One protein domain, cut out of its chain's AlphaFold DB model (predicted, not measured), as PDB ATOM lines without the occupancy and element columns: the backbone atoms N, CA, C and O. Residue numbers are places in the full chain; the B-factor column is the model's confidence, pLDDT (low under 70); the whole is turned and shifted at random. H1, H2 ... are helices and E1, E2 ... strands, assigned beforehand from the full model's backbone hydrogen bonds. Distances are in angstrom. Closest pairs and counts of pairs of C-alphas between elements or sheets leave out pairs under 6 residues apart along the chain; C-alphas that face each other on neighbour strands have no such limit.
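Overview. This is residues 139 to 278 of the 282 residues of an uncharacterized protein of Bacteroidetes bacterium (UniProt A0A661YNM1). One long antiparallel sheet of nine strands curls like part of a barrel and folds back on itself. The leaf E6 E5 E4 E3 faces the leaf E1 E9 E8 E7, and E2 is the hinge. H1 packs on the sheet near one end of the longest axis, and H2 packs on it near the other. The printed part has 140 residues, in the order H1 E1 E2 E3 E4 E5 E6 E7 E8 H2 E9; the sheet's order is E6 E5 E4 E3 E2 E1 E9 E8 E7, and the class is mostly strand. The whole is compact, with a radius of gyration of the C-alphas of 16.1 A and spans of 51 by 35 by 25 A.

Arrangement. H1, residues 139 to 147, is on the sheet at a height of 8.7 A. It lies over E1, residues 157 to 169, and along it, at 5 degrees on the local plane; their closest C-alphas are those of Phe 145 and Gly 157, 6.4 A apart. E1 forms a hairpin with E2, residues 172 to 190, where N 163 and O 181 are 2.8 A apart, within hydrogen-bond range. E2 bends by 86 degrees at residue 175. E3, residues 193 to 198, E4, residues 203 to 210, E5, residues 217 to 223, and E6, residues 228 to 233, continue the meander that begins with E1 and E2, each strand the antiparallel neighbour of the one before. Within hydrogen-bond range are N 188 and O 195 of E2 and E3, 3.0 A, N 194 and O 208 of E3 and E4, 2.8 A, N 209 and O 218 of E4 and E5, 2.8 A, and N 221 and O 230 of E5 and E6, 2.8 A. E6 runs on into E7, residues 235 to 238, at 47 degrees. E7 and E8, residues 241 to 247, form a hairpin, with N 235 and O 243 at 2.8 A. The closest C-alphas of E6 and E8 are those of Asp 232 and Leu 246, 6.5 A apart. H2, residues 250 to 256, is on the same face of the sheet as H1, over none of the strands. E9, residues 266 to 277, is antiparallel to both E8 and E1, with N 244 and O 271 at 2.9 A and N 162 and O 272 at 2.8 A. In H1 and H2 every O i to N i+4 pair is within hydrogen-bond range.

Along the chain. H1 begins at C-alpha 139 (261.923, 206.252, 172.278). From first to last C-alpha, E1 measures 36.8 A, E2 39.5 A and E9 34.0 A. E9 ends at C-alpha 277 (257.430, 213.345, 164.386).

Size, cuts and confidence. The C-alphas of Asn 147 and Met 263, the two farthest apart, are 51.4 A apart. The printed part has no cut and no long link. Its mean pLDDT is 93.7, and residues 214 to 215 are under 70.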
ATOM      1  N   ALA A 139     262.551 207.455 172.831       97.69
ATOM      2  CA  ALA A 139     261.923 206.252 172.278       97.69
ATOM      3  C   ALA A 139     260.497 206.011 172.812       97.69
ATOM      4  O   ALA A 139     259.616 205.560 172.083       97.69
ATOM      5  N   SER A 140     260.232 206.321 174.087       97.69
ATOM      6  CA  SER A 140     258.878 206.188 174.643       97.69
ATOM      7  C   SER A 140     257.897 207.235 174.103       97.69
ATOM      8  O   SER A 140     256.730 206.904 173.901       97.69
ATOM      9  N   PHE A 141     258.361 208.457 173.819       97.81
ATOM     10  CA  PHE A 141     257.558 209.466 173.123       97.81
ATOM     11  C   PHE A 141     257.302 209.061 171.669       97.81
ATOM     12  O   PHE A 141     256.163 209.122 171.214       97.81
ATOM     13  N   GLU A 142     258.328 208.590 170.960       97.38
ATOM     14  CA  GLU A 142     258.206 208.140 169.571       97.38
ATOM     15  C   GLU A 142     257.171 207.020 169.433       97.38
ATOM     16  O   GLU A 142     256.232 207.124 168.644       97.38
ATOM     17  N   ASN A 143     257.273 205.989 170.278       97.12
ATOM     18  CA  ASN A 143     256.306 204.894 170.315       97.12
ATOM     19  C   ASN A 143     254.877 205.383 170.590       97.12
ATOM     20  O   ASN A 143     253.929 204.854 170.012       97.12
ATOM     21  N   TYR A 144     254.697 206.382 171.462       97.19
ATOM     22  CA  TYR A 144     253.382 206.982 171.680       97.19
ATOM     23  C   TYR A 144     252.847 207.624 170.396       97.19
ATOM     24  O   TYR A 144     251.725 207.312 169.997       97.19
ATOM     25  N   PHE A 145     253.631 208.469 169.728       96.94
ATOM     26  CA  PHE A 145     253.163 209.170 168.533       96.94
ATOM     27  C   PHE A 145     252.899 208.221 167.357       96.94
ATOM     28  O   PHE A 145     251.911 208.399 166.650       96.94
ATOM     29  N   ILE A 146     253.708 207.170 167.195       95.62
ATOM     30  CA  ILE A 146     253.486 206.126 166.183       95.62
ATOM     31  C   ILE A 146     252.168 205.390 166.446       95.62
ATOM     32  O   ILE A 146     251.337 205.266 165.550       95.62
ATOM     33  N   ASN A 147     251.945 204.939 167.682       96.44
ATOM     34  CA  ASN A 147     250.771 204.133 168.025       96.44
ATOM     35  C   ASN A 147     249.458 204.931 168.044       96.44
ATOM     36  O   ASN A 147     248.386 204.330 168.049       96.44
ATOM     37  N   ASN A 148     249.526 206.264 168.080       96.00
ATOM     38  CA  ASN A 148     248.354 207.138 168.165       96.00
ATOM     39  C   ASN A 148     248.170 208.032 166.929       96.00
ATOM     40  O   ASN A 148     247.284 208.885 166.953       96.00
ATOM     41  N   SER A 149     248.954 207.835 165.862       92.62
ATOM     42  CA  SER A 149     249.042 208.720 164.686       92.62
ATOM     43  C   SER A 149     247.689 209.166 164.115       92.62
ATOM     44  O   SER A 149     247.512 210.346 163.829       92.62
ATOM     45  N   GLY A 150     246.696 208.271 164.048       91.25
ATOM     46  CA  GLY A 150     245.347 208.574 163.544       91.25
ATOM     47  C   GLY A 150     244.456 209.424 164.464       91.25
ATOM     48  O   GLY A 150     243.311 209.693 164.114       91.25
ATOM     49  N   SER A 151     244.936 209.814 165.647       94.31
ATOM     50  CA  SER A 151     244.149 210.519 166.675       94.31
ATOM     51  C   SER A 151     244.839 211.751 167.270       94.31
ATOM     52  O   SER A 151     244.245 212.445 168.098       94.31
ATOM     53  N   LEU A 152     246.077 212.031 166.850       95.06
ATOM     54  CA  LEU A 152     246.867 213.151 167.352       95.06
ATOM     55  C   LEU A 152     246.302 214.488 166.870       95.06
ATOM     56  O   LEU A 152     245.952 214.659 165.700       95.06
ATOM     57  N   ALA A 153     246.270 215.475 167.763       93.38
ATOM     58  CA  ALA A 153     246.050 216.849 167.344       93.38
ATOM     59  C   ALA A 153     247.229 217.334 166.481       93.38
ATOM     60  O   ALA A 153     248.366 216.915 166.705       93.38
ATOM     61  N   PRO A 154     247.020 218.296 165.561       92.81
ATOM     62  CA  PRO A 154     248.087 218.776 164.685       92.81
ATOM     63  C   PRO A 154     249.328 219.319 165.402       92.81
ATOM     64  O   PRO A 154     250.385 219.350 164.792       92.81
ATOM     65  N   ILE A 155     249.231 219.762 166.656       94.94
ATOM     66  CA  ILE A 155     250.380 220.257 167.434       94.94
ATOM     67  C   ILE A 155     251.138 219.149 168.179       94.94
ATOM     68  O   ILE A 155     252.292 219.342 168.561       94.94
ATOM     69  N   GLU A 156     250.517 217.991 168.395       96.56
ATOM     70  CA  GLU A 156     251.158 216.887 169.104       96.56
ATOM     71  C   GLU A 156     252.288 216.294 168.264       96.56
ATOM     72  O   GLU A 156     252.183 216.169 167.040       96.56
ATOM     73  N   GLY A 157     253.391 215.958 168.928       97.38
ATOM     74  CA  GLY A 157     254.568 215.423 168.258       97.38
ATOM     75  C   GLY A 157     255.884 215.739 168.953       97.38
ATOM     76  O   GLY A 157     255.921 216.398 169.991       97.38
ATOM     77  N   ILE A 158     256.978 215.290 168.344       98.25
ATOM     78  CA  ILE A 158     258.340 215.709 168.667       98.25
ATOM     79  C   ILE A 158     258.715 216.861 167.744       98.25
ATOM     80  O   ILE A 158     258.535 216.790 166.528       98.25
ATOM     81  N   TRP A 159     259.260 217.912 168.337       98.25
ATOM     82  CA  TRP A 159     259.613 219.154 167.676       98.25
ATOM     83  C   TRP A 159     261.065 219.507 167.959       98.25
ATOM     84  O   TRP A 159     261.522 219.444 169.101       98.25
ATOM     85  N   VAL A 160     261.763 219.945 166.918       98.25
ATOM     86  CA  VAL A 160     263.010 220.692 167.051       98.25
ATOM     87  C   VAL A 160     262.648 222.159 167.222       98.25
ATOM     88  O   VAL A 160     261.950 222.724 166.379       98.25
ATOM     89  N   VAL A 161     263.110 222.778 168.303       98.31
ATOM     90  CA  VAL A 161     262.854 224.187 168.610       98.31
ATOM     91  C   VAL A 161     264.153 224.956 168.502       98.31
ATOM     92  O   VAL A 161     265.090 224.730 169.268       98.31
ATOM     93  N   HIS A 162     264.198 225.876 167.548       98.19
ATOM     94  CA  HIS A 162     265.272 226.844 167.407       98.19
ATOM     95  C   HIS A 162     264.904 228.102 168.192       98.19
ATOM     96  O   HIS A 162     263.930 228.782 167.869       98.19
ATOM     97  N   ILE A 163     265.658 228.370 169.252       97.50
ATOM     98  CA  ILE A 163     265.485 229.499 170.158       97.50
ATOM     99  C   ILE A 163     266.539 230.541 169.809       97.50
ATOM    100  O   ILE A 163     267.734 230.279 169.925       97.50
ATOM    101  N   LYS A 164     266.088 231.727 169.409       97.62
ATOM    102  CA  LYS A 164     266.947 232.881 169.139       97.62
ATOM    103  C   LYS A 164     266.583 234.027 170.054       97.62
ATOM    104  O   LYS A 164     265.397 234.287 170.250       97.62
ATOM    105  N   GLN A 165     267.579 234.722 170.585       96.88
ATOM    106  CA  GLN A 165     267.372 235.914 171.398       96.88
ATOM    107  C   GLN A 165     268.018 237.139 170.756       96.88
ATOM    108  O   GLN A 165     269.148 237.075 170.277       96.88
ATOM    109  N   SER A 166     267.301 238.256 170.799       96.69
ATOM    110  CA  SER A 166     267.726 239.541 170.251       96.69
ATOM    111  C   SER A 166     267.618 240.625 171.311       96.69
ATOM    112  O   SER A 166     266.618 240.702 172.028       96.69
ATOM    113  N   VAL A 167     268.623 241.494 171.371       96.19
ATOM    114  CA  VAL A 167     268.677 242.623 172.304       96.19
ATOM    115  C   VAL A 167     268.266 243.898 171.583       96.19
ATOM    116  O   VAL A 167     268.792 244.227 170.513       96.19
ATOM    117  N   TYR A 168     267.342 244.631 172.194       94.94
ATOM    118  CA  TYR A 168     266.903 245.946 171.752       94.94
ATOM    119  C   TYR A 168     267.282 246.988 172.800       94.94
ATOM    120  O   TYR A 168     266.942 246.832 173.970       94.94
ATOM    121  N   VAL A 169     267.943 248.057 172.359       92.38
ATOM    122  CA  VAL A 169     268.314 249.225 173.172       92.38
ATOM    123  C   VAL A 169     267.544 250.414 172.619       92.38
ATOM    124  O   VAL A 169     267.598 250.667 171.416       92.38
ATOM    125  N   ASP A 170     266.766 251.102 173.456       88.88
ATOM    126  CA  ASP A 170     265.877 252.198 173.031       88.88
ATOM    127  C   ASP A 170     264.987 251.831 171.825       88.88
ATOM    128  O   ASP A 170     264.753 252.629 170.915       88.88
ATOM    129  N   ARG A 171     264.480 250.587 171.807       89.00
ATOM    130  CA  ARG A 171     263.679 249.988 170.713       89.00
ATOM    131  C   ARG A 171     264.423 249.796 169.385       89.00
ATOM    132  O   ARG A 171     263.821 249.320 168.422       89.00
ATOM    133  N   ALA A 172     265.711 250.114 169.314       93.12
ATOM    134  CA  ALA A 172     266.557 249.786 168.178       93.12
ATOM    135  C   ALA A 172     267.193 248.407 168.382       93.12
ATOM    136  O   ALA A 172     267.717 248.105 169.453       93.12
ATOM    137  N   LEU A 173     267.165 247.569 167.343       94.56
ATOM    138  CA  LEU A 173     267.852 246.279 167.367       94.56
ATOM    139  C   LEU A 173     269.358 246.518 167.513       94.56
ATOM    140  O   LEU A 173     269.982 247.098 166.622       94.56
ATOM    141  N   LYS A 174     269.928 246.061 168.627       94.44
ATOM    142  CA  LYS A 174     271.354 246.190 168.926       94.44
ATOM    143  C   LYS A 174     272.119 244.936 168.525       94.44
ATOM    144  O   LYS A 174     273.175 245.042 167.907       94.44
ATOM    145  N   GLU A 175     271.562 243.770 168.840       93.31
ATOM    146  CA  GLU A 175     272.171 242.468 168.578       93.31
ATOM    147  C   GLU A 175     271.090 241.447 168.206       93.31
ATOM    148  O   GLU A 175     270.087 241.319 168.906       93.31
ATOM    149  N   LYS A 176     271.262 240.759 167.070       86.38
ATOM    150  CA  LYS A 176     270.214 239.933 166.440       86.38
ATOM    151  C   LYS A 176     270.247 238.449 166.829       86.38
ATOM    152  O   LYS A 176     269.268 237.753 166.596       86.38
ATOM    153  N   ASP A 177     271.333 237.976 167.424       88.38
ATOM    154  CA  ASP A 177     271.521 236.566 167.783       88.38
ATOM    155  C   ASP A 177     272.367 236.475 169.067       88.38
ATOM    156  O   ASP A 177     273.373 235.776 169.119       88.38
ATOM    157  N   TYR A 178     271.962 237.223 170.099       90.31
ATOM    158  CA  TYR A 178     272.633 237.252 171.406       90.31
ATOM    159  C   TYR A 178     272.752 235.849 172.019       90.31
ATOM    160  O   TYR A 178     273.759 235.494 172.627       90.31
ATOM    161  N   ALA A 179     271.719 235.028 171.819       92.62
ATOM    162  CA  ALA A 179     271.766 233.599 172.080       92.62
ATOM    163  C   ALA A 179     271.094 232.841 170.934       92.62
ATOM    164  O   ALA A 179     270.063 233.269 170.410       92.62
ATOM    165  N   ASP A 180     271.672 231.696 170.584       95.69
ATOM    166  CA  ASP A 180     271.161 230.778 169.572       95.69
ATOM    167  C   ASP A 180     271.273 229.354 170.137       95.69
ATOM    168  O   ASP A 180     272.354 228.886 170.498       95.69
ATOM    169  N   THR A 181     270.136 228.692 170.342       96.88
ATOM    170  CA  THR A 181     270.076 227.358 170.946       96.88
ATOM    171  C   THR A 181     269.053 226.496 170.229       96.88
ATOM    172  O   THR A 181     267.982 226.958 169.845       96.88
ATOM    173  N   LEU A 182     269.365 225.212 170.086       97.62
ATOM    174  CA  LEU A 182     268.478 224.223 169.495       97.62
ATOM    175  C   LEU A 182     268.169 223.141 170.528       97.62
ATOM    176  O   LEU A 182     269.080 222.521 171.075       97.62
ATOM    177  N   ILE A 183     266.884 222.917 170.789       97.50
ATOM    178  CA  ILE A 183     266.404 221.878 171.709       97.50
ATOM    179  C   ILE A 183     265.399 220.965 171.011       97.50
ATOM    180  O   ILE A 183     264.831 221.322 169.979       97.50
ATOM    181  N   LYS A 184     265.155 219.786 171.588       98.00
ATOM    182  CA  LYS A 184     264.047 218.915 171.187       98.00
ATOM    183  C   LYS A 184     263.037 218.802 172.314       98.00
ATOM    184  O   LYS A 184     263.417 218.550 173.456       98.00
ATOM    185  N   VAL A 185     261.763 218.940 171.970       98.38
ATOM    186  CA  VAL A 185     260.652 218.809 172.913       98.38
ATOM    187  C   VAL A 185     259.586 217.882 172.350       98.38
ATOM    188  O   VAL A 185     259.393 217.806 171.139       98.38
ATOM    189  N   ALA A 186     258.869 217.198 173.229       98.38
ATOM    190  CA  ALA A 186     257.644 216.493 172.897       98.38
ATOM    191  C   ALA A 186     256.448 217.317 173.376       98.38
ATOM    192  O   ALA A 186     256.398 217.718 174.537       98.38
ATOM    193  N   ILE A 187     255.481 217.561 172.496       97.88
ATOM    194  CA  ILE A 187     254.225 218.229 172.829       97.88
ATOM    195  C   ILE A 187     253.122 217.177 172.898       97.88
ATOM    196  O   ILE A 187     252.889 216.448 171.933       97.88
ATOM    197  N   LEU A 188     252.452 217.101 174.047       97.06
ATOM    198  CA  LEU A 188     251.385 216.141 174.328       97.06
ATOM    199  C   LEU A 188     250.110 216.855 174.742       97.06
ATOM    200  O   LEU A 188     250.161 217.843 175.478       97.06
ATOM    201  N   LYS A 189     248.961 216.307 174.352       95.88
ATOM    202  CA  LYS A 189     247.676 216.749 174.884       95.88
ATOM    203  C   LYS A 189     247.537 216.376 176.362       95.88
ATOM    204  O   LYS A 189     247.735 215.227 176.751       95.88
ATOM    205  N   ASN A 190     247.138 217.347 177.176       93.38
ATOM    206  CA  ASN A 190     246.820 217.187 178.590       93.38
ATOM    207  C   ASN A 190     245.477 217.881 178.882       93.38
ATOM    208  O   ASN A 190     245.397 219.102 179.029       93.38
ATOM    209  N   GLY A 191     244.392 217.103 178.884       91.81
ATOM    210  CA  GLY A 191     243.032 217.639 178.970       91.81
ATOM    211  C   GLY A 191     242.697 218.552 177.784       91.81
ATOM    212  O   GLY A 191     242.625 218.093 176.642       91.81
ATOM    213  N   ASN A 192     242.486 219.841 178.071       91.69
ATOM    214  CA  ASN A 192     242.151 220.879 177.082       91.69
ATOM    215  C   ASN A 192     243.367 221.702 176.619       91.69
ATOM    216  O   ASN A 192     243.217 222.654 175.853       91.69
ATOM    217  N   GLU A 193     244.558 221.361 177.100       95.44
ATOM    218  CA  GLU A 193     245.806 222.057 176.804       95.44
ATOM    219  C   GLU A 193     246.801 221.096 176.153       95.44
ATOM    220  O   GLU A 193     246.585 219.882 176.107       95.44
ATOM    221  N   PHE A 194     247.912 221.637 175.664       96.62
ATOM    222  CA  PHE A 194     249.057 220.856 175.220       96.62
ATOM    223  C   PHE A 194     250.292 221.319 175.970       96.62
ATOM    224  O   PHE A 194     250.577 222.513 176.039       96.62
ATOM    225  N   HIS A 195     250.998 220.381 176.580       97.12
ATOM    226  CA  HIS A 195     252.159 220.664 177.417       97.12
ATOM    227  C   HIS A 195     253.405 220.194 176.679       97.12
ATOM    228  O   HIS A 195     253.392 219.133 176.046       97.12
ATOM    229  N   ALA A 196     254.462 220.999 176.731       97.38
ATOM    230  CA  ALA A 196     255.747 220.635 176.157       97.38
ATOM    231  C   ALA A 196     256.660 220.019 177.226       97.38
ATOM    232  O   ALA A 196     256.722 220.480 178.368       97.38
ATOM    233  N   TYR A 197     257.393 218.984 176.839       97.69
ATOM    234  CA  TYR A 197     258.282 218.213 177.698       97.69
ATOM    235  C   TYR A 197     259.639 218.047 177.031       97.69
ATOM    236  O   TYR A 197     259.725 217.879 175.815       97.69
ATOM    237  N   ASN A 198     260.699 218.023 177.829       97.62
ATOM    238  CA  ASN A 198     261.980 217.499 177.379       97.62
ATOM    239  C   ASN A 198     261.836 215.999 177.075       97.62
ATOM    240  O   ASN A 198     260.943 215.320 177.591       97.62
ATOM    241  N   LEU A 199     262.737 215.451 176.258       97.38
ATOM    242  CA  LEU A 199     262.668 214.039 175.862       97.38
ATOM    243  C   LEU A 199     262.972 213.051 177.005       97.38
ATOM    244  O   LEU A 199     262.743 211.856 176.842       97.38
ATOM    245  N   ASP A 200     263.432 213.524 178.165       96.81
ATOM    246  CA  ASP A 200     263.533 212.747 179.411       96.81
ATOM    247  C   ASP A 200     262.226 212.750 180.239       96.81
ATOM    248  O   ASP A 200     262.135 212.119 181.294       96.81
ATOM    249  N   GLY A 201     261.192 213.448 179.760       95.62
ATOM    250  CA  GLY A 201     259.891 213.578 180.409       95.62
ATOM    251  C   GLY A 201     259.794 214.698 181.444       95.62
ATOM    252  O   GLY A 201     258.730 214.870 182.047       95.62
ATOM    253  N   SER A 202     260.860 215.466 181.682       94.62
ATOM    254  CA  SER A 202     260.772 216.671 182.508       94.62
ATOM    255  C   SER A 202     259.932 217.750 181.801       94.62
ATOM    256  O   SER A 202     259.989 217.874 180.574       94.62
ATOM    257  N   PRO A 203     259.087 218.500 182.531       93.75
ATOM    258  CA  PRO A 203     258.248 219.529 181.929       93.75
ATOM    259  C   PRO A 203     259.108 220.695 181.442       93.75
ATOM    260  O   PRO A 203     259.994 221.169 182.151       93.75
ATOM    261  N   THR A 204     258.808 221.193 180.247       91.12
ATOM    262  CA  THR A 204     259.166 222.566 179.886       91.12
ATOM    263  C   THR A 204     258.031 223.441 180.406       91.12
ATOM    264  O   THR A 204     256.872 223.041 180.313       91.12
ATOM    265  N   GLU A 205     258.317 224.589 181.013       94.44
ATOM    266  CA  GLU A 205     257.298 225.470 181.617       94.44
ATOM    267  C   GLU A 205     256.453 226.208 180.552       94.44
ATOM    268  O   GLU A 205     256.160 227.396 180.668       94.44
ATOM    269  N   SER A 206     256.088 225.494 179.489       95.62
ATOM    270  CA  SER A 206     255.481 225.963 178.258       95.62
ATOM    271  C   SER A 206     254.185 225.205 177.994       95.62
ATOM    272  O   SER A 206     254.143 223.971 177.980       95.62
ATOM    273  N   VAL A 207     253.119 225.960 177.746       96.12
ATOM    274  CA  VAL A 207     251.765 225.449 177.534       96.12
ATOM    275  C   VAL A 207     251.181 226.065 176.273       96.12
ATOM    276  O   VAL A 207     251.322 227.261 176.020       96.12
ATOM    277  N   PHE A 208     250.474 225.249 175.500       96.75
ATOM    278  CA  PHE A 208     249.695 225.674 174.349       96.75
ATOM    279  C   PHE A 208     248.213 225.453 174.633       96.75
ATOM    280  O   PHE A 208     247.811 224.396 175.121       96.75
ATOM    281  N   LYS A 209     247.378 226.433 174.298       95.44
ATOM    282  CA  LYS A 209     245.920 226.342 174.453       95.44
ATOM    283  C   LYS A 209     245.242 226.582 173.122       95.44
ATOM    284  O   LYS A 209     245.603 227.514 172.411       95.44
ATOM    285  N   TRP A 210     244.254 225.760 172.790       91.88
ATOM    286  CA  TRP A 210     243.444 225.986 171.597       91.88
ATOM    287  C   TRP A 210     242.573 227.239 171.762       91.88
ATOM    288  O   TRP A 210     241.957 227.418 172.813       91.88
ATOM    289  N   ILE A 211     242.477 228.079 170.726       89.44
ATOM    290  CA  ILE A 211     241.586 229.251 170.719       89.44
ATOM    291  C   ILE A 211     240.552 229.121 169.599       89.44
ATOM    292  O   ILE A 211     240.878 228.881 168.435       89.44
ATOM    293  N   SER A 212     239.278 229.333 169.931       83.75
ATOM    294  CA  SER A 212     238.196 229.441 168.950       83.75
ATOM    295  C   SER A 212     238.317 230.735 168.133       83.75
ATOM    296  O   SER A 212     238.401 231.810 168.720       83.75
ATOM    297  N   GLY A 213     238.250 230.658 166.797       73.06
ATOM    298  CA  GLY A 213     238.077 231.853 165.952       73.06
ATOM    299  C   GLY A 213     239.256 232.281 165.068       73.06
ATOM    300  O   GLY A 213     239.278 233.427 164.633       73.06
ATOM    301  N   GLY A 214     240.204 231.393 164.737       64.56
ATOM    302  CA  GLY A 214     241.047 231.591 163.539       64.56
ATOM    303  C   GLY A 214     242.546 231.843 163.738       64.56
ATOM    304  O   GLY A 214     243.223 232.198 162.780       64.56
ATOM    305  N   LYS A 215     243.100 231.591 164.927       59.75
ATOM    306  CA  LYS A 215     244.537 231.317 165.136       59.75
ATOM    307  C   LYS A 215     244.618 230.178 166.144       59.75
ATOM    308  O   LYS A 215     244.108 230.327 167.250       59.75
ATOM    309  N   ARG A 216     245.128 229.014 165.730       81.06
ATOM    310  CA  ARG A 216     244.795 227.735 166.384       81.06
ATOM    311  C   ARG A 216     245.263 227.641 167.835       81.06
ATOM    312  O   ARG A 216     244.528 227.094 168.652       81.06
ATOM    313  N   TYR A 217     246.422 228.212 168.169       93.12
ATOM    314  CA  TYR A 217     247.020 228.052 169.495       93.12
ATOM    315  C   TYR A 217     247.502 229.376 170.105       93.12
ATOM    316  O   TYR A 217     248.092 230.220 169.426       93.12
ATOM    317  N   TYR A 218     247.279 229.523 171.409       95.12
ATOM    318  CA  TYR A 218     247.944 230.485 172.283       95.12
ATOM    319  C   TYR A 218     249.106 229.789 172.975       95.12
ATOM    320  O   TYR A 218     248.899 228.723 173.551       95.12
ATOM    321  N   TYR A 219     250.294 230.376 172.941       96.94
ATOM    322  CA  TYR A 219     251.444 229.876 173.679       96.94
ATOM    323  C   TYR A 219     251.637 230.687 174.955       96.94
ATOM    324  O   TYR A 219     251.496 231.908 174.955       96.94
ATOM    325  N   THR A 220     251.976 230.018 176.049       96.69
ATOM    326  CA  THR A 220     252.344 230.639 177.321       96.69
ATOM    327  C   THR A 220     253.608 229.979 177.844       96.69
ATOM    328  O   THR A 220     253.705 228.754 177.838       96.69
ATOM    329  N   GLN A 221     254.559 230.783 178.311       96.38
ATOM    330  CA  GLN A 221     255.764 230.325 178.990       96.38
ATOM    331  C   GLN A 221     255.867 230.983 180.355       96.38
ATOM    332  O   GLN A 221     255.845 232.210 180.463       96.38
ATOM    333  N   TYR A 222     255.991 230.157 181.386       94.88
ATOM    334  CA  TYR A 222     256.309 230.589 182.734       94.88
ATOM    335  C   TYR A 222     257.825 230.627 182.914       94.88
ATOM    336  O   TYR A 222     258.542 229.731 182.477       94.88
ATOM    337  N   PHE A 223     258.313 231.691 183.541       93.69
ATOM    338  CA  PHE A 223     259.705 231.836 183.938       93.69
ATOM    339  C   PHE A 223     259.779 231.781 185.457       93.69
ATOM    340  O   PHE A 223     259.729 232.821 186.120       93.69
ATOM    341  N   ARG A 224     259.924 230.572 186.014       91.12
ATOM    342  CA  ARG A 224     259.959 230.339 187.469       91.12
ATOM    343  C   ARG A 224     260.902 231.262 188.225       91.12
ATOM    344  O   ARG A 224     260.506 231.846 189.230       91.12
ATOM    345  N   GLY A 225     262.113 231.462 187.699       91.31
ATOM    346  CA  GLY A 225     263.123 232.311 188.329       91.31
ATOM    347  C   GLY A 225     262.644 233.743 188.584       91.31
ATOM    348  O   GLY A 225     263.104 234.376 189.523       91.31
ATOM    349  N   VAL A 226     261.697 234.256 187.800       93.56
ATOM    350  CA  VAL A 226     261.126 235.600 187.969       93.56
ATOM    351  C   VAL A 226     259.611 235.569 188.151       93.56
ATOM    352  O   VAL A 226     258.977 236.584 187.901       93.56
ATOM    353  N   ASP A 227     259.018 234.440 188.547       91.50
ATOM    354  CA  ASP A 227     257.570 234.266 188.771       91.50
ATOM    355  C   ASP A 227     256.666 235.067 187.801       91.50
ATOM    356  O   ASP A 227     255.774 235.815 188.203       91.50
ATOM    357  N   GLN A 228     256.957 234.991 186.501       92.88
ATOM    358  CA  GLN A 228     256.264 235.760 185.463       92.88
ATOM    359  C   GLN A 228     255.952 234.866 184.273       92.88
ATOM    360  O   GLN A 228     256.751 234.011 183.900       92.88
ATOM    361  N   GLU A 229     254.787 235.080 183.673       94.69
ATOM    362  CA  GLU A 229     254.382 234.427 182.433       94.69
ATOM    363  C   GLU A 229     254.421 235.423 181.289       94.69
ATOM    364  O   GLU A 229     254.081 236.598 181.453       94.69
ATOM    365  N   VAL A 230     254.808 234.929 180.122       96.56
ATOM    366  CA  VAL A 230     254.665 235.646 178.860       96.56
ATOM    367  C   VAL A 230     253.902 234.770 177.897       96.56
ATOM    368  O   VAL A 230     253.942 233.539 177.978       96.56
ATOM    369  N   SER A 231     253.216 235.400 176.964       96.12
ATOM    370  CA  SER A 231     252.373 234.681 176.034       96.12
ATOM    371  C   SER A 231     252.246 235.420 174.717       96.12
ATOM    372  O   SER A 231     252.278 236.648 174.670       96.12
ATOM    373  N   ASP A 232     252.092 234.653 173.645       96.81
ATOM    374  CA  ASP A 232     251.813 235.171 172.310       96.81
ATOM    375  C   ASP A 232     251.047 234.121 171.493       96.81
ATOM    376  O   ASP A 232     250.945 232.945 171.858       96.81
ATOM    377  N   TYR A 233     250.473 234.549 170.378       94.94
ATOM    378  CA  TYR A 233     249.834 233.666 169.419       94.94
ATOM    379  C   TYR A 233     250.871 232.861 168.643       94.94
ATOM    380  O   TYR A 233     251.869 233.390 168.153       94.94
ATOM    381  N   VAL A 234     250.569 231.584 168.432       95.25
ATOM    382  CA  VAL A 234     251.358 230.741 167.539       95.25
ATOM    383  C   VAL A 234     251.092 231.157 166.094       95.25
ATOM    384  O   VAL A 234     249.960 231.082 165.606       95.25
ATOM    385  N   LYS A 235     252.139 231.588 165.384       93.94
ATOM    386  CA  LYS A 235     252.093 231.833 163.941       93.94
ATOM    387  C   LYS A 235     252.331 230.508 163.221       93.94
ATOM    388  O   LYS A 235     253.466 230.129 162.941       93.94
ATOM    389  N   GLU A 236     251.248 229.799 162.938       89.56
ATOM    390  CA  GLU A 236     251.275 228.585 162.121       89.56
ATOM    391  C   GLU A 236     251.605 228.943 160.665       89.56
ATOM    392  O   GLU A 236     250.867 229.698 160.030       89.56
ATOM    393  N   LYS A 237     252.732 228.440 160.143       90.69
ATOM    394  CA  LYS A 237     253.074 228.570 158.712       90.69
ATOM    395  C   LYS A 237     252.641 227.330 157.933       90.69
ATOM    396  O   LYS A 237     252.192 227.451 156.799       90.69
ATOM    397  N   SER A 238     252.751 226.165 158.566       89.50
ATOM    398  CA  SER A 238     252.306 224.857 158.086       89.50
ATOM    399  C   SER A 238     252.048 223.934 159.284       89.50
ATOM    400  O   SER A 238     252.309 224.295 160.432       89.50
ATOM    401  N   THR A 239     251.538 222.727 159.036       87.50
ATOM    402  CA  THR A 239     251.255 221.724 160.082       87.50
ATOM    403  C   THR A 239     252.508 221.201 160.795       87.50
ATOM    404  O   THR A 239     252.398 220.594 161.862       87.50
ATOM    405  N   ASP A 240     253.686 221.425 160.220       93.25
ATOM    406  CA  ASP A 240     255.003 221.025 160.712       93.25
ATOM    407  C   ASP A 240     255.920 222.214 161.044       93.25
ATOM    408  O   ASP A 240     257.074 221.997 161.415       93.25
ATOM    409  N   PHE A 241     255.431 223.457 160.946       95.12
ATOM    410  CA  PHE A 241     256.235 224.650 161.207       95.12
ATOM    411  C   PHE A 241     255.455 225.743 161.939       95.12
ATOM    412  O   PHE A 241     254.526 226.349 161.383       95.12
ATOM    413  N   TYR A 242     255.898 226.064 163.159       95.31
ATOM    414  CA  TYR A 242     255.348 227.150 163.973       95.31
ATOM    415  C   TYR A 242     256.406 228.185 164.344       95.31
ATOM    416  O   TYR A 242     257.577 227.866 164.540       95.31
ATOM    417  N   GLU A 243     255.967 229.428 164.505       97.19
ATOM    418  CA  GLU A 243     256.803 230.537 164.957       97.19
ATOM    419  C   GLU A 243     256.099 231.279 166.102       97.19
ATOM    420  O   GLU A 243     254.910 231.600 166.014       97.19
ATOM    421  N   ILE A 244     256.825 231.564 167.180       97.25
ATOM    422  CA  ILE A 244     256.347 232.335 168.335       97.25
ATOM    423  C   ILE A 244     257.393 233.401 168.649       97.25
ATOM    424  O   ILE A 244     258.587 233.122 168.591       97.25
ATOM    425  N   ASN A 245     256.966 234.620 168.981       96.88
ATOM    426  CA  ASN A 245     257.878 235.687 169.387       96.88
ATOM    427  C   ASN A 245     257.440 236.215 170.753       96.88
ATOM    428  O   ASN A 245     256.273 236.511 170.961       96.88
ATOM    429  N   LEU A 246     258.364 236.308 171.699       97.06
ATOM    430  CA  LEU A 246     258.071 236.667 173.081       97.06
ATOM    431  C   LEU A 246     258.985 237.803 173.500       97.06
ATOM    432  O   LEU A 246     260.179 237.772 173.217       97.06
ATOM    433  N   GLN A 247     258.452 238.754 174.253       97.12
ATOM    434  CA  GLN A 247     259.291 239.646 175.037       97.12
ATOM    435  C   GLN A 247     259.612 238.954 176.362       97.12
ATOM    436  O   GLN A 247     258.703 238.607 177.115       97.12
ATOM    437  N   ILE A 248     260.892 238.730 176.647       96.81
ATOM    438  CA  ILE A 248     261.344 238.149 177.915       96.81
ATOM    439  C   ILE A 248     261.034 239.131 179.053       96.81
ATOM    440  O   ILE A 248     261.235 240.340 178.879       96.81
ATOM    441  N   PRO A 249     260.572 238.662 180.232       96.31
ATOM    442  CA  PRO A 249     260.240 239.565 181.321       96.31
ATOM    443  C   PRO A 249     261.431 240.435 181.713       96.31
ATOM    444  O   PRO A 249     262.556 239.947 181.840       96.31
ATOM    445  N   THR A 250     261.183 241.718 181.973       94.56
ATOM    446  CA  THR A 250     262.235 242.715 182.231       94.56
ATOM    447  C   THR A 250     263.211 242.289 183.328       94.56
ATOM    448  O   THR A 250     264.406 242.542 183.221       94.56
ATOM    449  N   ARG A 251     262.734 241.613 184.383       93.69
ATOM    450  CA  ARG A 251     263.596 241.122 185.473       93.69
ATOM    451  C   ARG A 251     264.561 240.035 185.008       93.69
ATOM    452  O   ARG A 251     265.721 240.040 185.402       93.69
ATOM    453  N   LEU A 252     264.098 239.137 184.142       95.00
ATOM    454  CA  LEU A 252     264.941 238.093 183.573       95.00
ATOM    455  C   LEU A 252     265.908 238.680 182.540       95.00
ATOM    456  O   LEU A 252     267.084 238.333 182.557       95.00
ATOM    457  N   ALA A 253     265.453 239.629 181.716       94.62
ATOM    458  CA  ALA A 253     266.325 240.365 180.802       94.62
ATOM    459  C   ALA A 253     267.458 241.084 181.558       94.62
ATOM    460  O   ALA A 253     268.615 240.964 181.172       94.62
ATOM    461  N   ARG A 254     267.155 241.740 182.689       93.00
ATOM    462  CA  ARG A 254     268.155 242.353 183.586       93.00
ATOM    463  C   ARG A 254     269.160 241.360 184.139       93.00
ATOM    464  O   ARG A 254     270.331 241.689 184.257       93.00
ATOM    465  N   TYR A 255     268.704 240.166 184.507       93.94
ATOM    466  CA  TYR A 255     269.590 239.112 184.987       93.94
ATOM    467  C   TYR A 255     270.533 238.614 183.880       93.94
ATOM    468  O   TYR A 255     271.731 238.490 184.120       93.94
ATOM    469  N   ILE A 256     270.004 238.365 182.677       92.94
ATOM    470  CA  ILE A 256     270.772 237.873 181.521       92.94
ATOM    471  C   ILE A 256     271.787 238.925 181.056       92.94
ATOM    472  O   ILE A 256     272.958 238.617 180.869       92.94
ATOM    473  N   LEU A 257     271.347 240.175 180.925       92.00
ATOM    474  CA  LEU A 257     272.134 241.278 180.377       92.00
ATOM    475  C   LEU A 257     272.872 242.075 181.457       92.00
ATOM    476  O   LEU A 257     273.267 243.201 181.201       92.00
ATOM    477  N   ILE A 258     273.042 241.554 182.675       89.50
ATOM    478  CA  ILE A 258     273.376 242.377 183.853       89.50
ATOM    479  C   ILE A 258     274.606 243.286 183.697       89.50
ATOM    480  O   ILE A 258     274.637 244.379 184.260       89.50
ATOM    481  N   ASN A 259     275.591 242.870 182.900       86.19
ATOM    482  CA  ASN A 259     276.795 243.657 182.647       86.19
ATOM    483  C   ASN A 259     276.548 244.842 181.700       86.19
ATOM    484  O   ASN A 259     277.180 245.887 181.871       86.19
ATOM    485  N   ASP A 260     275.603 244.707 180.773       84.31
ATOM    486  CA  ASP A 260     275.359 245.625 179.655       84.31
ATOM    487  C   ASP A 260     273.957 246.251 179.682       84.31
ATOM    488  O   ASP A 260     273.621 247.039 178.806       84.31
ATOM    489  N   TYR A 261     273.138 245.912 180.681       84.38
ATOM    490  CA  TYR A 261     271.740 246.312 180.747       84.38
ATOM    491  C   TYR A 261     271.580 247.802 181.054       84.38
ATOM    492  O   TYR A 261     272.006 248.293 182.106       84.38
ATOM    493  N   PHE A 262     270.841 248.494 180.192       81.75
ATOM    494  CA  PHE A 262     270.328 249.839 180.412       81.75
ATOM    495  C   PHE A 262     268.823 249.831 180.688       81.75
ATOM    496  O   PHE A 262     268.066 248.927 180.325       81.75
ATOM    497  N   MET A 263     268.352 250.870 181.382       78.25
ATOM    498  CA  MET A 263     266.921 251.057 181.596       78.25
ATOM    499  C   MET A 263     266.229 251.236 180.237       78.25
ATOM    500  O   MET A 263     266.618 252.117 179.488       78.25
ATOM    501  N   ALA A 264     265.179 250.444 179.989       86.56
ATOM    502  CA  ALA A 264     264.451 250.307 178.718       86.56
ATOM    503  C   ALA A 264     265.022 249.293 177.713       86.56
ATOM    504  O   ALA A 264     264.384 249.076 176.683       86.56
ATOM    505  N   ASP A 265     266.118 248.601 178.037       90.69
ATOM    506  CA  ASP A 265     266.551 247.461 177.231       90.69
ATOM    507  C   ASP A 265     265.527 246.325 177.298       90.69
ATOM    508  O   ASP A 265     264.976 245.994 178.361       90.69
ATOM    509  N   GLU A 266     265.300 245.706 176.144       95.25
ATOM    510  CA  GLU A 266     264.382 244.593 175.965       95.25
ATOM    511  C   GLU A 266     265.114 243.397 175.364       95.25
ATOM    512  O   GLU A 266     265.896 243.525 174.422       95.25
ATOM    513  N   LEU A 267     264.806 242.210 175.883       96.44
ATOM    514  CA  LEU A 267     265.251 240.949 175.312       96.44
ATOM    515  C   LEU A 267     264.044 240.281 174.659       96.44
ATOM    516  O   LEU A 267     263.048 239.990 175.323       96.44
ATOM    517  N   HIS A 268     264.119 240.063 173.354       97.44
ATOM    518  CA  HIS A 268     263.084 239.379 172.586       97.44
ATOM    519  C   HIS A 268     263.565 237.976 172.246       97.44
ATOM    520  O   HIS A 268     264.730 237.783 171.916       97.44
ATOM    521  N   GLN A 269     262.674 236.998 172.321       97.50
ATOM    522  CA  GLN A 269     262.949 235.600 172.029       97.50
ATOM    523  C   GLN A 269     262.048 235.121 170.897       97.50
ATOM    524  O   GLN A 269     260.825 235.181 171.003       97.50
ATOM    525  N   SER A 270     262.652 234.604 169.833       97.75
ATOM    526  CA  SER A 270     261.956 233.923 168.748       97.75
ATOM    527  C   SER A 270     262.107 232.416 168.918       97.75
ATOM    528  O   SER A 270     263.210 231.912 169.132       97.75
ATOM    529  N   LEU A 271     260.993 231.698 168.837       98.12
ATOM    530  CA  LEU A 271     260.931 230.246 168.889       98.12
ATOM    531  C   LEU A 271     260.428 229.740 167.542       98.12
ATOM    532  O   LEU A 271     259.283 230.000 167.168       98.12
ATOM    533  N   THR A 272     261.269 229.001 166.826       98.25
ATOM    534  CA  THR A 272     260.896 228.343 165.572       98.25
ATOM    535  C   THR A 272     260.814 226.842 165.793       98.25
ATOM    536  O   THR A 272     261.820 226.187 166.048       98.25
ATOM    537  N   PHE A 273     259.608 226.299 165.700       97.88
ATOM    538  CA  PHE A 273     259.322 224.884 165.884       97.88
ATOM    539  C   PHE A 273     259.252 224.207 164.521       97.88
ATOM    540  O   PHE A 273     258.441 224.596 163.683       97.88
ATOM    541  N   LYS A 274     260.055 223.161 164.324       97.75
ATOM    542  CA  LYS A 274     259.980 222.266 163.170       97.75
ATOM    543  C   LYS A 274     259.639 220.859 163.641       97.75
ATOM    544  O   LYS A 274     260.370 220.293 164.457       97.75
ATOM    545  N   LYS A 275     258.527 220.303 163.161       97.12
ATOM    546  CA  LYS A 275     258.078 218.975 163.581       97.12
ATOM    547  C   LYS A 275     259.011 217.912 163.016       97.12
ATOM    548  O   LYS A 275     259.329 217.914 161.831       97.12
ATOM    549  N   GLU A 276     259.440 217.015 163.887       96.25
ATOM    550  CA  GLU A 276     260.241 215.843 163.544       96.25
ATOM    551  C   GLU A 276     259.365 214.587 163.472       96.25
ATOM    552  O   GLU A 276     259.569 213.741 162.606       96.25
ATOM    553  N   MET A 277     258.353 214.481 164.343       94.56
ATOM    554  CA  MET A 277     257.430 213.345 164.386       94.56
ATOM    555  C   MET A 277     256.054 213.756 164.935       94.56
ATOM    556  O   MET A 277     256.015 214.576 165.846       94.56
ATOM    557  N   PRO A 278     254.944 213.151 164.478       91.12
ATOM    558  CA  PRO A 278     254.847 212.405 163.223       91.12
ATOM    559  C   PRO A 278     255.056 213.356 162.037       91.12
ATOM    560  O   PRO A 278     254.698 214.533 162.113       91.12
TER     561      PRO A 278